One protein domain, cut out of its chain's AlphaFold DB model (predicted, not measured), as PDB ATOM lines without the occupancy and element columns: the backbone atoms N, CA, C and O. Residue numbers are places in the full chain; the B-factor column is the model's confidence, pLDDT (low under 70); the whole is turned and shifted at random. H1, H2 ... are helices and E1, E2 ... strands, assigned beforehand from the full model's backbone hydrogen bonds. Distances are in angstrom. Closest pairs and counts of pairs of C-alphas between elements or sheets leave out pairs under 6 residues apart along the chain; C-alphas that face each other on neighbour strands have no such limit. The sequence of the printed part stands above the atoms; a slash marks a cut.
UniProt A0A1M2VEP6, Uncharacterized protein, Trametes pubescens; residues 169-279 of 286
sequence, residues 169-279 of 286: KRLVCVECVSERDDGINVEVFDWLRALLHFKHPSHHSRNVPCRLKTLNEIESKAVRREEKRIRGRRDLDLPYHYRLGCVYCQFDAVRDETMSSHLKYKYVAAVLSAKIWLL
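Overview. This is residues 169 to 279 of the 286 residues of an uncharacterized protein of Trametes pubescens (UniProt A0A1M2VEP6). Loops make most of this domain, which has little regular structure: a small pair of strands, E1 and E2, with H1 beside E1, forms one end, and H3 lies at the other. H2 runs along one side from the strand end toward the H3 end. The 111 printed residues hold E1, H1, E2, H2, H3 in that order, the strands antiparallel; the class is mostly helix, with 38 residues in named elements. It is compact, radius of gyration of the C-alphas 14.7 A, spans 35 by 32 by 27 A.

Along the chain. E1, residues 171 to 173, begins at C-alpha 171 (157.616, 178.545, 238.768). H1 is residues 191 to 197, E2 212 to 214. H2, residues 217 to 230, is 20.0 A long; H3, residues 256 to 266, 15.1 A, ends at C-alpha 266 (177.431, 173.456, 258.097).

Arrangement. Across E1 and E2, N 172 and O 213 are 2.9 A apart, within hydrogen-bond range. The closest C-alphas of E1 and H1, Leu 171 and Ala 194, are 7.0 A apart. H2 and H3 are apart. H1, H2 and H3 have every O i to N i+4 pair within hydrogen-bond range.

Size, cuts and confidence. The printed part has no cut. The H2 to H3 link is long, 25 residues. Confidence is low at, among others, residues 268 to 279.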
ATOM      1  N   LYS A 169     158.212 171.512 234.953       96.38
ATOM      2  CA  LYS A 169     157.788 172.915 234.868       96.38
ATOM      3  C   LYS A 169     158.577 173.778 235.857       96.38
ATOM      4  O   LYS A 169     159.137 173.278 236.836       96.38
ATOM      5  N   ARG A 170     158.657 175.066 235.560       96.12
ATOM      6  CA  ARG A 170     159.289 176.061 236.420       96.12
ATOM      7  C   ARG A 170     158.251 177.056 236.912       96.12
ATOM      8  O   ARG A 170     157.233 177.259 236.257       96.12
ATOM      9  N   LEU A 171     158.499 177.616 238.084       95.94
ATOM     10  CA  LEU A 171     157.616 178.545 238.768       95.94
ATOM     11  C   LEU A 171     158.235 179.936 238.778       95.94
ATOM     12  O   LEU A 171     159.452 180.074 238.785       95.94
ATOM     13  N   VAL A 172     157.387 180.950 238.837       94.31
ATOM     14  CA  VAL A 172     157.765 182.337 239.102       94.31
ATOM     15  C   VAL A 172     156.858 182.890 240.190       94.31
ATOM     16  O   VAL A 172     155.687 182.505 240.287       94.31
ATOM     17  N   CYS A 173     157.394 183.777 241.019       93.50
ATOM     18  CA  CYS A 173     156.607 184.503 242.005       93.50
ATOM     19  C   CYS A 173     156.019 185.750 241.343       93.50
ATOM     20  O   CYS A 173     156.754 186.605 240.860       93.50
ATOM     21  N   VAL A 174     154.690 185.857 241.313       91.69
ATOM     22  CA  VAL A 174     153.987 186.977 240.660       91.69
ATOM     23  C   VAL A 174     154.075 188.260 241.493       91.69
ATOM     24  O   VAL A 174     153.829 189.347 240.986       91.69
ATOM     25  N   GLU A 175     154.405 188.144 242.778       88.44
ATOM     26  CA  GLU A 175     154.527 189.280 243.698       88.44
ATOM     27  C   GLU A 175     155.947 189.858 243.748       88.44
ATOM     28  O   GLU A 175     156.125 190.986 244.194       88.44
ATOM     29  N   CYS A 176     156.949 189.113 243.271       85.44
ATOM     30  CA  CYS A 176     158.357 189.517 243.274       85.44
ATOM     31  C   CYS A 176     158.816 190.091 241.940       85.44
ATOM     32  O   CYS A 176     159.909 189.765 241.483       85.44
ATOM     33  N   VAL A 177     158.002 190.944 241.319       68.62
ATOM     34  CA  VAL A 177     158.465 191.709 240.158       68.62
ATOM     35  C   VAL A 177     159.509 192.703 240.661       68.62
ATOM     36  O   VAL A 177     159.177 193.789 241.125       68.62
ATOM     37  N   SER A 178     160.769 192.285 240.673       60.22
ATOM     38  CA  SER A 178     161.891 193.177 240.895       60.22
ATOM     39  C   SER A 178     162.351 193.661 239.531       60.22
ATOM     40  O   SER A 178     162.896 192.897 238.738       60.22
ATOM     41  N   GLU A 179     162.115 194.941 239.245       59.47
ATOM     42  CA  GLU A 179     162.975 195.653 238.307       59.47
ATOM     43  C   GLU A 179     164.369 195.641 238.931       59.47
ATOM     44  O   GLU A 179     164.624 196.288 239.947       59.47
ATOM     45  N   ARG A 180     165.240 194.783 238.405       63.28
ATOM     46  CA  ARG A 180     166.643 194.740 238.802       63.28
ATOM     47  C   ARG A 180     167.433 195.622 237.846       63.28
ATOM     48  O   ARG A 180     167.191 195.596 236.640       63.28
ATOM     49  N   ASP A 181     168.438 196.317 238.371       66.38
ATOM     50  CA  ASP A 181     169.343 197.172 237.584       66.38
ATOM     51  C   ASP A 181     170.072 196.407 236.459       66.38
ATOM     52  O   ASP A 181     170.551 196.995 235.493       66.38
ATOM     53  N   ASP A 182     170.140 195.073 236.560       63.38
ATOM     54  CA  ASP A 182     170.728 194.173 235.561       63.38
ATOM     55  C   ASP A 182     169.782 193.841 234.382       63.38
ATOM     56  O   ASP A 182     170.163 193.106 233.464       63.38
ATOM     57  N   GLY A 183     168.561 194.390 234.375       67.44
ATOM     58  CA  GLY A 183     167.547 194.163 233.343       67.44
ATOM     59  C   GLY A 183     166.913 192.770 233.386       67.44
ATOM     60  O   GLY A 183     166.307 192.337 232.399       67.44
ATOM     61  N   ILE A 184     167.080 192.034 234.488       64.38
ATOM     62  CA  ILE A 184     166.435 190.743 234.718       64.38
ATOM     63  C   ILE A 184     165.182 190.958 235.556       64.38
ATOM     64  O   ILE A 184     165.253 191.241 236.746       64.38
ATOM     65  N   ASN A 185     164.028 190.708 234.948       71.19
ATOM     66  CA  ASN A 185     162.747 191.039 235.571       71.19
ATOM     67  C   ASN A 185     162.076 189.859 236.289       71.19
ATOM     68  O   ASN A 185     161.013 190.030 236.883       71.19
ATOM     69  N   VAL A 186     162.628 188.639 236.189       80.81
ATOM     70  CA  VAL A 186     161.952 187.433 236.689       80.81
ATOM     71  C   VAL A 186     162.934 186.413 237.259       80.81
ATOM     72  O   VAL A 186     163.804 185.894 236.558       80.81
ATOM     73  N   GLU A 187     162.739 186.070 238.532       84.94
ATOM     74  CA  GLU A 187     163.386 184.923 239.163       84.94
ATOM     75  C   GLU A 187     162.566 183.647 238.932       84.94
ATOM     76  O   GLU A 187     161.342 183.631 239.096       84.94
ATOM     77  N   VAL A 188     163.255 182.571 238.545       90.44
ATOM     78  CA  VAL A 188     162.639 181.290 238.205       90.44
ATOM     79  C   VAL A 188     163.020 180.218 239.223       90.44
ATOM     80  O   VAL A 188     164.184 180.050 239.585       90.44
ATOM     81  N   PHE A 189     162.025 179.444 239.650       91.94
ATOM     82  CA  PHE A 189     162.129 178.464 240.722       91.94
ATOM     83  C   PHE A 189     161.760 177.052 240.246       91.94
ATOM     84  O   PHE A 189     160.861 176.855 239.423       91.94
ATOM     85  N   ASP A 190     162.414 176.039 240.814       93.81
ATOM     86  CA  ASP A 190     161.807 174.714 240.946       93.81
ATOM     87  C   ASP A 190     160.886 174.677 242.184       93.81
ATOM     88  O   ASP A 190     160.690 175.687 242.864       93.81
ATOM     89  N   TRP A 191     160.286 173.521 242.484       95.94
ATOM     90  CA  TRP A 191     159.369 173.407 243.623       95.94
ATOM     91  C   TRP A 191     160.056 173.690 244.970       95.94
ATOM     92  O   TRP A 191     159.445 174.293 245.854       95.94
ATOM     93  N   LEU A 192     161.316 173.273 245.138       93.31
ATOM     94  CA  LEU A 192     162.031 173.399 246.404       93.31
ATOM     95  C   LEU A 192     162.458 174.847 246.623       93.31
ATOM     96  O   LEU A 192     162.257 175.388 247.706       93.31
ATOM     97  N   ARG A 193     162.987 175.512 245.595       88.94
ATOM     98  CA  ARG A 193     163.329 176.934 245.676       88.94
ATOM     99  C   ARG A 193     162.088 177.789 245.874       88.94
ATOM    100  O   ARG A 193     162.140 178.704 246.685       88.94
ATOM    101  N   ALA A 194     160.971 177.449 245.231       94.00
ATOM    102  CA  ALA A 194     159.703 178.126 245.476       94.00
ATOM    103  C   ALA A 194     159.270 177.984 246.947       94.00
ATOM    104  O   ALA A 194     158.849 178.962 247.556       94.00
ATOM    105  N   LEU A 195     159.448 176.804 247.555       94.06
ATOM    106  CA  LEU A 195     159.205 176.611 248.989       94.06
ATOM    107  C   LEU A 195     160.138 177.468 249.865       94.06
ATOM    108  O   LEU A 195     159.705 178.053 250.857       94.06
ATOM    109  N   LEU A 196     161.426 177.524 249.533       90.06
ATOM    110  CA  LEU A 196     162.405 178.304 250.294       90.06
ATOM    111  C   LEU A 196     162.175 179.814 250.159       90.06
ATOM    112  O   LEU A 196     162.416 180.551 251.115       90.06
ATOM    113  N   HIS A 197     161.660 180.250 249.012       90.44
ATOM    114  CA  HIS A 197     161.364 181.642 248.701       90.44
ATOM    115  C   HIS A 197     160.317 182.260 249.642       90.44
ATOM    116  O   HIS A 197     160.472 183.416 250.025       90.44
ATOM    117  N   PHE A 198     159.325 181.503 250.136       90.12
ATOM    118  CA  PHE A 198     158.346 182.026 251.112       90.12
ATOM    119  C   PHE A 198     158.975 182.522 252.417       90.12
ATOM    120  O   PHE A 198     158.363 183.302 253.143       90.12
ATOM    121  N   LYS A 199     160.188 182.067 252.741       86.19
ATOM    122  CA  LYS A 199     160.916 182.516 253.927       86.19
ATOM    123  C   LYS A 199     161.798 183.744 253.658       86.19
ATOM    124  O   LYS A 199     162.538 184.137 254.550       86.19
ATOM    125  N   HIS A 200     161.775 184.315 252.454       84.19
ATOM    126  CA  HIS A 200     162.535 185.525 252.154       84.19
ATOM    127  C   HIS A 200     161.927 186.732 252.901       84.19
ATOM    128  O   HIS A 200     160.697 186.844 252.956       84.19
ATOM    129  N   PRO A 201     162.741 187.663 253.442       82.94
ATOM    130  CA  PRO A 201     162.254 188.789 254.244       82.94
ATOM    131  C   PRO A 201     161.180 189.651 253.580       82.94
ATOM    132  O   PRO A 201     160.282 190.143 254.261       82.94
ATOM    133  N   SER A 202     161.214 189.768 252.251       80.38
ATOM    134  CA  SER A 202     160.188 190.479 251.471       80.38
ATOM    135  C   SER A 202     158.777 189.894 251.611       80.38
ATOM    136  O   SER A 202     157.812 190.577 251.279       80.38
ATOM    137  N   HIS A 203     158.635 188.658 252.099       81.25
ATOM    138  CA  HIS A 203     157.351 187.968 252.265       81.25
ATOM    139  C   HIS A 203     156.895 187.823 253.714       81.25
ATOM    140  O   HIS A 203     155.758 187.415 253.956       81.25
ATOM    141  N   HIS A 204     157.733 188.183 254.690       70.94
ATOM    142  CA  HIS A 204     157.408 187.988 256.105       70.94
ATOM    143  C   HIS A 204     156.215 188.818 256.590       70.94
ATOM    144  O   HIS A 204     155.583 188.442 257.572       70.94
ATOM    145  N   SER A 205     155.853 189.903 255.904       73.62
ATOM    146  CA  SER A 205     154.752 190.771 256.336       73.62
ATOM    147  C   SER A 205     153.355 190.186 256.107       73.62
ATOM    148  O   SER A 205     152.401 190.685 256.697       73.62
ATOM    149  N   ARG A 206     153.195 189.158 255.258       68.69
ATOM    150  CA  ARG A 206     151.864 188.779 254.753       68.69
ATOM    151  C   ARG A 206     151.231 187.549 255.392       68.69
ATOM    152  O   ARG A 206     150.032 187.392 255.221       68.69
ATOM    153  N   ASN A 207     151.967 186.679 256.094       78.62
ATOM    154  CA  ASN A 207     151.469 185.380 256.608       78.62
ATOM    155  C   ASN A 207     150.691 184.516 255.582       78.62
ATOM    156  O   ASN A 207     150.066 183.519 255.942       78.62
ATOM    157  N   VAL A 208     150.747 184.869 254.300       83.62
ATOM    158  CA  VAL A 208     150.020 184.252 253.195       83.62
ATOM    159  C   VAL A 208     151.067 183.769 252.197       83.62
ATOM    160  O   VAL A 208     152.008 184.515 251.908       83.62
ATOM    161  N   PRO A 209     150.938 182.541 251.665       87.12
ATOM    162  CA  PRO A 209     151.829 182.077 250.616       87.12
ATOM    163  C   PRO A 209     151.771 183.021 249.406       87.12
ATOM    164  O   PRO A 209     150.696 183.278 248.870       87.12
ATOM    165  N   CYS A 210     152.934 183.489 248.953       89.19
ATOM    166  CA  CYS A 210     153.132 184.128 247.654       89.19
ATOM    167  C   CYS A 210     152.347 183.448 246.527       89.19
ATOM    168  O   CYS A 210     152.342 182.216 246.393       89.19
ATOM    169  N   ARG A 211     151.783 184.257 245.631       93.25
ATOM    170  CA  ARG A 211     151.182 183.750 244.401       93.25
ATOM    171  C   ARG A 211     152.253 183.275 243.417       93.25
ATOM    172  O   ARG A 211     152.965 184.074 242.807       93.25
ATOM    173  N   LEU A 212     152.318 181.961 243.224       95.62
ATOM    174  CA  LEU A 212     153.193 181.308 242.254       95.62
ATOM    175  C   LEU A 212     152.450 181.031 240.943       95.62
ATOM    176  O   LEU A 212     151.274 180.667 240.948       95.62
ATOM    177  N   LYS A 213     153.152 181.157 239.816       96.19
ATOM    178  CA  LYS A 213     152.649 180.815 238.480       96.19
ATOM    179  C   LYS A 213     153.632 179.884 237.781       96.19
ATOM    180  O   LYS A 213     154.837 180.108 237.842       96.19
ATOM    181  N   THR A 214     153.136 178.862 237.087       97.25
ATOM    182  CA  THR A 214     153.985 178.058 236.199       97.25
ATOM    183  C   THR A 214     154.301 178.803 234.915       97.25
ATOM    184  O   THR A 214     153.395 179.329 234.266       97.25
ATOM    185  N   LEU A 215     155.565 178.755 234.512       95.00
ATOM    186  CA  LEU A 215     155.992 179.095 233.162       95.00
ATOM    187  C   LEU A 215     155.407 178.109 232.150       95.00
ATOM    188  O   LEU A 215     155.112 176.951 232.478       95.00
ATOM    189  N   ASN A 216     155.269 178.551 230.901       95.31
ATOM    190  CA  ASN A 216     154.857 177.655 229.828       95.31
ATOM    191  C   ASN A 216     155.963 176.614 229.530       95.31
ATOM    192  O   ASN A 216     157.075 176.671 230.069       95.31
ATOM    193  N   GLU A 217     155.659 175.607 228.706       95.69
ATOM    194  CA  GLU A 217     156.612 174.517 228.449       95.69
ATOM    195  C   GLU A 217     157.857 174.993 227.685       95.69
ATOM    196  O   GLU A 217     158.949 174.476 227.922       95.69
ATOM    197  N   ILE A 218     157.720 175.996 226.813       94.50
ATOM    198  CA  ILE A 218     158.830 176.561 226.034       94.50
ATOM    199  C   ILE A 218     159.802 177.286 226.971       94.50
ATOM    200  O   ILE A 218     160.993 176.965 226.986       94.50
ATOM    201  N   GLU A 219     159.291 178.187 227.809       92.31
ATOM    202  CA  GLU A 219     160.049 178.923 228.824       92.31
ATOM    203  C   GLU A 219     160.702 177.969 229.828       92.31
ATOM    204  O   GLU A 219     161.912 178.007 230.039       92.31
ATOM    205  N   SER A 220     159.930 177.027 230.382       93.38
ATOM    206  CA  SER A 220     160.456 176.025 231.314       93.38
ATOM    207  C   SER A 220     161.570 175.191 230.671       93.38
ATOM    208  O   SER A 220     162.559 174.857 231.323       93.38
ATOM    209  N   LYS A 221     161.446 174.840 229.383       93.50
ATOM    210  CA  LYS A 221     162.483 174.109 228.641       93.50
ATOM    211  C   LYS A 221     163.730 174.960 228.413       93.50
ATOM    212  O   LYS A 221     164.826 174.407 228.508       93.50
ATOM    213  N   ALA A 222     163.581 176.253 228.135       89.50
ATOM    214  CA  ALA A 222     164.699 177.184 228.009       89.50
ATOM    215  C   ALA A 222     165.469 177.305 229.333       89.50
ATOM    216  O   ALA A 222     166.672 177.052 229.351       89.50
ATOM    217  N   VAL A 223     164.763 177.535 230.447       88.94
ATOM    218  CA  VAL A 223     165.350 177.589 231.799       88.94
ATOM    219  C   VAL A 223     166.124 176.306 232.108       88.94
ATOM    220  O   VAL A 223     167.292 176.355 232.473       88.94
ATOM    221  N   ARG A 224     165.524 175.128 231.885       91.19
ATOM    222  CA  ARG A 224     166.186 173.834 232.143       91.19
ATOM    223  C   ARG A 224     167.431 173.598 231.286       91.19
ATOM    224  O   ARG A 224     168.371 172.948 231.741       91.19
ATOM    225  N   ARG A 225     167.423 174.043 230.024       89.50
ATOM    226  CA  ARG A 225     168.600 173.940 229.142       89.50
ATOM    227  C   ARG A 225     169.749 174.761 229.701       89.50
ATOM    228  O   ARG A 225     170.869 174.267 229.745       89.50
ATOM    229  N   GLU A 226     169.443 175.957 230.169       84.62
ATOM    230  CA  GLU A 226     170.423 176.855 230.753       84.62
ATOM    231  C   GLU A 226     170.916 176.348 232.120       84.62
ATOM    232  O   GLU A 226     172.117 176.325 232.369       84.62
ATOM    233  N   GLU A 227     170.037 175.778 232.954       85.19
ATOM    234  CA  GLU A 227     170.430 175.156 234.230       85.19
ATOM    235  C   GLU A 227     171.420 174.016 233.972       85.19
ATOM    236  O   GLU A 227     172.420 173.864 234.675       85.19
ATOM    237  N   LYS A 228     171.160 173.217 232.928       86.38
ATOM    238  CA  LYS A 228     172.049 172.138 232.492       86.38
ATOM    239  C   LYS A 228     173.363 172.672 231.920       86.38
ATOM    240  O   LYS A 228     174.392 172.051 232.163       86.38
ATOM    241  N   ARG A 229     173.334 173.779 231.167       83.50
ATOM    242  CA  ARG A 229     174.528 174.412 230.583       83.50
ATOM    243  C   ARG A 229     175.515 174.827 231.668       83.50
ATOM    244  O   ARG A 229     176.716 174.663 231.479       83.50
ATOM    245  N   ILE A 230     175.009 175.351 232.782       77.00
ATOM    246  CA  ILE A 230     175.848 175.920 233.837       77.00
ATOM    247  C   ILE A 230     176.201 174.891 234.923       77.00
ATOM    248  O   ILE A 230     177.249 174.985 235.559       77.00
ATOM    249  N   ARG A 231     175.360 173.875 235.149       77.50
ATOM    250  CA  ARG A 231     175.614 172.849 236.171       77.50
ATOM    251  C   ARG A 231     176.988 172.187 235.976       77.50
ATOM    252  O   ARG A 231     177.240 171.550 234.960       77.50
ATOM    253  N   GLY A 232     177.833 172.276 237.007       68.50
ATOM    254  CA  GLY A 232     179.154 171.636 237.050       68.50
ATOM    255  C   GLY A 232     180.265 172.394 236.318       68.50
ATOM    256  O   GLY A 232     181.393 171.911 236.279       68.50
ATOM    257  N   ARG A 233     179.973 173.574 235.761       74.06
ATOM    258  CA  ARG A 233     180.967 174.446 235.137       74.06
ATOM    259  C   ARG A 233     181.538 175.398 236.187       74.06
ATOM    260  O   ARG A 233     180.824 176.263 236.682       74.06
ATOM    261  N   ARG A 234     182.812 175.213 236.534       67.56
ATOM    262  CA  ARG A 234     183.579 176.127 237.407       67.56
ATOM    263  C   ARG A 234     184.317 177.215 236.621       67.56
ATOM    264  O   ARG A 234     184.823 178.158 237.203       67.56
ATOM    265  N   ASP A 235     184.396 177.041 235.308       69.50
ATOM    266  CA  ASP A 235     185.120 177.872 234.346       69.50
ATOM    267  C   ASP A 235     184.276 179.018 233.776       69.50
ATOM    268  O   ASP A 235     184.783 179.845 233.023       69.50
ATOM    269  N   LEU A 236     182.979 179.052 234.084       62.31
ATOM    270  CA  LEU A 236     182.128 180.145 233.652       62.31
ATOM    271  C   LEU A 236     182.354 181.329 234.589       62.31
ATOM    272  O   LEU A 236     182.034 181.244 235.774       62.31
ATOM    273  N   ASP A 237     182.849 182.434 234.031       67.38
ATOM    274  CA  ASP A 237     182.739 183.757 234.643       67.38
ATOM    275  C   ASP A 237     181.258 184.146 234.633       67.38
ATOM    276  O   ASP A 237     180.737 184.765 233.700       67.38
ATOM    277  N   LEU A 238     180.522 183.593 235.598       66.19
ATOM    278  CA  LEU A 238     179.098 183.815 235.705       66.19
ATOM    279  C   LEU A 238     178.885 185.276 236.099       66.19
ATOM    280  O   LEU A 238     179.436 185.719 237.106       66.19
ATOM    281  N   PRO A 239     178.053 186.019 235.354       66.12
ATOM    282  CA  PRO A 239     177.662 187.357 235.758       66.12
ATOM    283  C   PRO A 239     177.187 187.406 237.217       66.12
ATOM    284  O   PRO A 239     176.547 186.470 237.696       66.12
ATOM    285  N   TYR A 240     177.401 188.535 237.896       63.25
ATOM    286  CA  TYR A 240     177.041 188.743 239.310       63.25
ATOM    287  C   TYR A 240     175.574 188.447 239.675       63.25
ATOM    288  O   TYR A 240     175.240 188.305 240.853       63.25
ATOM    289  N   HIS A 241     174.681 188.355 238.690       63.78
ATOM    290  CA  HIS A 241     173.283 188.002 238.905       63.78
ATOM    291  C   HIS A 241     173.044 186.498 239.122       63.78
ATOM    292  O   HIS A 241     171.986 186.120 239.624       63.78
ATOM    293  N   TYR A 242     174.010 185.635 238.800       64.69
ATOM    294  CA  TYR A 242     173.943 184.215 239.131       64.69
ATOM    295  C   TYR A 242     174.243 184.001 240.616       64.69
ATOM    296  O   TYR A 242     175.253 184.460 241.142       64.69
ATOM    297  N   ARG A 243     173.362 183.260 241.296       69.31
ATOM    298  CA  ARG A 243     173.566 182.842 242.687       69.31
ATOM    299  C   ARG A 243     173.538 181.324 242.813       69.31
ATOM    300  O   ARG A 243     172.644 180.652 242.285       69.31
ATOM    301  N   LEU A 244     174.513 180.788 243.537       72.06
ATOM    302  CA  LEU A 244     174.541 179.406 243.996       72.06
ATOM    303  C   LEU A 244     173.629 179.299 245.211       72.06
ATOM    304  O   LEU A 244     173.817 180.039 246.166       72.06
ATOM    305  N   GLY A 245     172.657 178.389 245.189       73.25
ATOM    306  CA  GLY A 245     171.766 178.146 246.325       73.25
ATOM    307  C   GLY A 245     172.124 176.851 247.046       73.25
ATOM    308  O   GLY A 245     172.307 175.808 246.409       73.25
ATOM    309  N   CYS A 246     172.193 176.887 248.375       74.31
ATOM    310  CA  CYS A 246     172.328 175.683 249.182       74.31
ATOM    311  C   CYS A 246     171.017 174.880 249.142       74.31
ATOM    312  O   CYS A 246     169.945 175.406 249.413       74.31
ATOM    313  N   VAL A 247     171.077 173.572 248.871       71.00
ATOM    314  CA  VAL A 247     169.872 172.710 248.849       71.00
ATOM    315  C   VAL A 247     169.255 172.479 250.238       71.00
ATOM    316  O   VAL A 247     168.109 172.051 250.368       71.00
ATOM    317  N   TYR A 248     170.023 172.730 251.294       69.75
ATOM    318  CA  TYR A 248     169.651 172.397 252.667       69.75
ATOM    319  C   TYR A 248     169.193 173.616 253.481       69.75
ATOM    320  O   TYR A 248     168.541 173.463 254.520       69.75
ATOM    321  N   CYS A 249     169.530 174.831 253.038       73.44
ATOM    322  CA  CYS A 249     169.134 176.061 253.717       73.44
ATOM    323  C   CYS A 249     169.011 177.251 252.751       73.44
ATOM    324  O   CYS A 249     169.282 177.115 251.571       73.44
ATOM    325  N   GLN A 250     168.624 178.424 253.253       69.06
ATOM    326  CA  GLN A 250     168.466 179.646 252.444       69.06
ATOM    327  C   GLN A 250     169.783 180.310 252.032       69.06
ATOM    328  O   GLN A 250     169.760 181.382 251.443       69.06
ATOM    329  N   PHE A 251     170.926 179.723 252.386       76.25
ATOM    330  CA  PHE A 251     172.210 180.310 252.048       76.25
ATOM    331  C   PHE A 251     172.376 180.360 250.532       76.25
ATOM    332  O   PHE A 251     172.295 179.324 249.862       76.25
ATOM    333  N   ASP A 252     172.637 181.554 250.020       78.19
ATOM    334  CA  ASP A 252     173.074 181.771 248.660       78.19
ATOM    335  C   ASP A 252     174.484 182.367 248.635       78.19
ATOM    336  O   ASP A 252     174.965 182.975 249.591       78.19
ATOM    337  N   ALA A 253     175.201 182.110 247.550       77.44
ATOM    338  CA  ALA A 253     176.537 182.632 247.346       77.44
ATOM    339  C   ALA A 253     176.705 183.103 245.911       77.44
ATOM    340  O   ALA A 253     176.263 182.451 244.967       77.44
ATOM    341  N   VAL A 254     177.401 184.224 245.759       70.19
ATOM    342  CA  VAL A 254     177.840 184.720 244.450       70.19
ATOM    343  C   VAL A 254     179.033 183.899 243.936       70.19
ATOM    344  O   VAL A 254     179.233 183.798 242.733       70.19
ATOM    345  N   ARG A 255     179.813 183.283 244.839       73.31
ATOM    346  CA  ARG A 255     181.048 182.550 244.520       73.31
ATOM    347  C   ARG A 255     181.040 181.110 245.039       73.31
ATOM    348  O   ARG A 255     180.462 180.823 246.092       73.31
ATOM    349  N   ASP A 256     181.713 180.214 244.317       74.75
ATOM    350  CA  ASP A 256     181.777 178.779 244.638       74.75
ATOM    351  C   ASP A 256     182.558 178.507 245.929       74.75
ATOM    352  O   ASP A 256     182.175 177.644 246.717       74.75
ATOM    353  N   GLU A 257     183.596 179.291 246.230       79.81
ATOM    354  CA  GLU A 257     184.386 179.131 247.455       79.81
ATOM    355  C   GLU A 257     183.539 179.399 248.701       79.81
ATOM    356  O   GLU A 257     183.667 178.707 249.718       79.81
ATOM    357  N   THR A 258     182.632 180.378 248.624       82.44
ATOM    358  CA  THR A 258     181.722 180.702 249.724       82.44
ATOM    359  C   THR A 258     180.683 179.595 249.914       82.44
ATOM    360  O   THR A 258     180.444 179.178 251.049       82.44
ATOM    361  N   MET A 259     180.115 179.054 248.827       81.88
ATOM    362  CA  MET A 259     179.209 177.899 248.900       81.88
ATOM    363  C   MET A 259     179.921 176.647 249.426       81.88
ATOM    364  O   MET A 259     179.402 175.956 250.299       81.88
ATOM    365  N   SER A 260     181.134 176.375 248.952       75.94
ATOM    366  CA  SER A 260     181.953 175.243 249.391       75.94
ATOM    367  C   SER A 260     182.294 175.340 250.876       75.94
ATOM    368  O   SER A 260     182.141 174.365 251.613       75.94
ATOM    369  N   SER A 261     182.672 176.533 251.341       81.94
ATOM    370  CA  SER A 261     182.900 176.806 252.761       81.94
ATOM    371  C   SER A 261     181.625 176.570 253.568       81.94
ATOM    372  O   SER A 261     181.646 175.828 254.547       81.94
ATOM    373  N   HIS A 262     180.492 177.118 253.121       81.06
ATOM    374  CA  HIS A 262     179.198 176.898 253.759       81.06
ATOM    375  C   HIS A 262     178.859 175.406 253.890       81.06
ATOM    376  O   HIS A 262     178.466 174.952 254.966       81.06
ATOM    377  N   LEU A 263     179.041 174.632 252.817       77.12
ATOM    378  CA  LEU A 263     178.758 173.202 252.820       77.12
ATOM    379  C   LEU A 263     179.678 172.438 253.780       77.12
ATOM    380  O   LEU A 263     179.192 171.615 254.554       77.12
ATOM    381  N   LYS A 264     180.977 172.756 253.770       76.81
ATOM    382  CA  LYS A 264     181.984 172.138 254.641       76.81
ATOM    383  C   LYS A 264     181.712 172.406 256.121       76.81
ATOM    384  O   LYS A 264     181.748 171.475 256.918       76.81
ATOM    385  N   TYR A 265     181.424 173.655 256.487       78.56
ATOM    386  CA  TYR A 265     181.229 174.037 257.887       78.56
ATOM    387  C   TYR A 265     179.861 173.623 258.435       78.56
ATOM    388  O   TYR A 265     179.757 173.247 259.598       78.56
ATOM    389  N   LYS A 266     178.802 173.682 257.617       73.25
ATOM    390  CA  LYS A 266     177.431 173.456 258.097       73.25
ATOM    391  C   LYS A 266     176.964 172.007 257.963       73.25
ATOM    392  O   LYS A 266     176.087 171.581 258.711       73.25
ATOM    393  N   TYR A 267     177.532 171.244 257.031       71.94
ATOM    394  CA  TYR A 267     177.127 169.865 256.763       71.94
ATOM    395  C   TYR A 267     178.348 168.950 256.719       71.94
ATOM    396  O   TYR A 267     178.598 168.308 255.706       71.94
ATOM    397  N   VAL A 268     179.080 168.873 257.834       53.56
ATOM    398  CA  VAL A 268     180.343 168.124 258.028       53.56
ATOM    399  C   VAL A 268     180.341 166.702 257.414       53.56
ATOM    400  O   VAL A 268     181.389 166.223 257.001       53.56
ATOM    401  N   ALA A 269     179.172 166.063 257.247       49.47
ATOM    402  CA  ALA A 269     179.000 164.743 256.619       49.47
ATOM    403  C   ALA A 269     178.457 164.725 255.160       49.47
ATOM    404  O   ALA A 269     178.372 163.662 254.553       49.47
ATOM    405  N   ALA A 270     178.071 165.858 254.560       45.75
ATOM    406  CA  ALA A 270     177.418 165.921 253.238       45.75
ATOM    407  C   ALA A 270     178.365 166.247 252.062       45.75
ATOM    408  O   ALA A 270     177.917 166.355 250.918       45.75
ATOM    409  N   VAL A 271     179.667 166.407 252.324       38.91
ATOM    410  CA  VAL A 271     180.654 166.905 251.345       38.91
ATOM    411  C   VAL A 271     180.846 165.956 250.149       38.91
ATOM    412  O   VAL A 271     181.220 166.408 249.071       38.91
ATOM    413  N   LEU A 272     180.497 164.672 250.267       33.88
ATOM    414  CA  LEU A 272     180.695 163.695 249.185       33.88
ATOM    415  C   LEU A 272     179.544 163.609 248.162       33.88
ATOM    416  O   LEU A 272     179.678 162.905 247.166       33.88
ATOM    417  N   SER A 273     178.419 164.315 248.351       37.19
ATOM    418  CA  SER A 273     177.272 164.233 247.417       37.19
ATOM    419  C   SER A 273     176.504 165.541 247.190       37.19
ATOM    420  O   SER A 273     175.398 165.525 246.638       37.19
ATOM    421  N   ALA A 274     177.057 166.687 247.596       37.62
ATOM    422  CA  ALA A 274     176.346 167.961 247.554       37.62
ATOM    423  C   ALA A 274     175.921 168.348 246.122       37.62
ATOM    424  O   ALA A 274     176.721 168.767 245.287       37.62
ATOM    425  N   LYS A 275     174.616 168.243 245.846       44.81
ATOM    426  CA  LYS A 275     173.985 168.825 244.658       44.81
ATOM    427  C   LYS A 275     173.913 170.341 244.849       44.81
ATOM    428  O   LYS A 275     173.075 170.830 245.603       44.81
ATOM    429  N   ILE A 276     174.791 171.072 244.169       46.09
ATOM    430  CA  ILE A 276     174.715 172.532 244.051       46.09
ATOM    431  C   ILE A 276     173.594 172.872 243.058       46.09
ATOM    432  O   ILE A 276     173.541 172.320 241.951       46.09
ATOM    433  N   TRP A 277     172.680 173.759 243.456       45.59
ATOM    434  CA  TRP A 277     171.691 174.347 242.552       45.59
ATOM    435  C   TRP A 277     172.194 175.687 242.052       45.59
ATOM    436  O   TRP A 277     172.754 176.479 242.812       45.59
ATOM    437  N   LEU A 278     171.949 175.944 240.775       43.53
ATOM    438  CA  LEU A 278     172.379 177.159 240.115       43.53
ATOM    439  C   LEU A 278     171.151 177.906 239.601       43.53
ATOM    440  O   LEU A 278     170.240 177.299 239.040       43.53
ATOM    441  N   LEU A 279     171.070 179.196 239.919       46.38
ATOM    442  CA  LEU A 279     170.000 180.087 239.476       46.38
ATOM    443  C   LEU A 279     170.132 180.328 237.974       46.38
ATOM    444  O   LEU A 279     171.176 180.784 237.539       46.38
TER     445      LEU A 279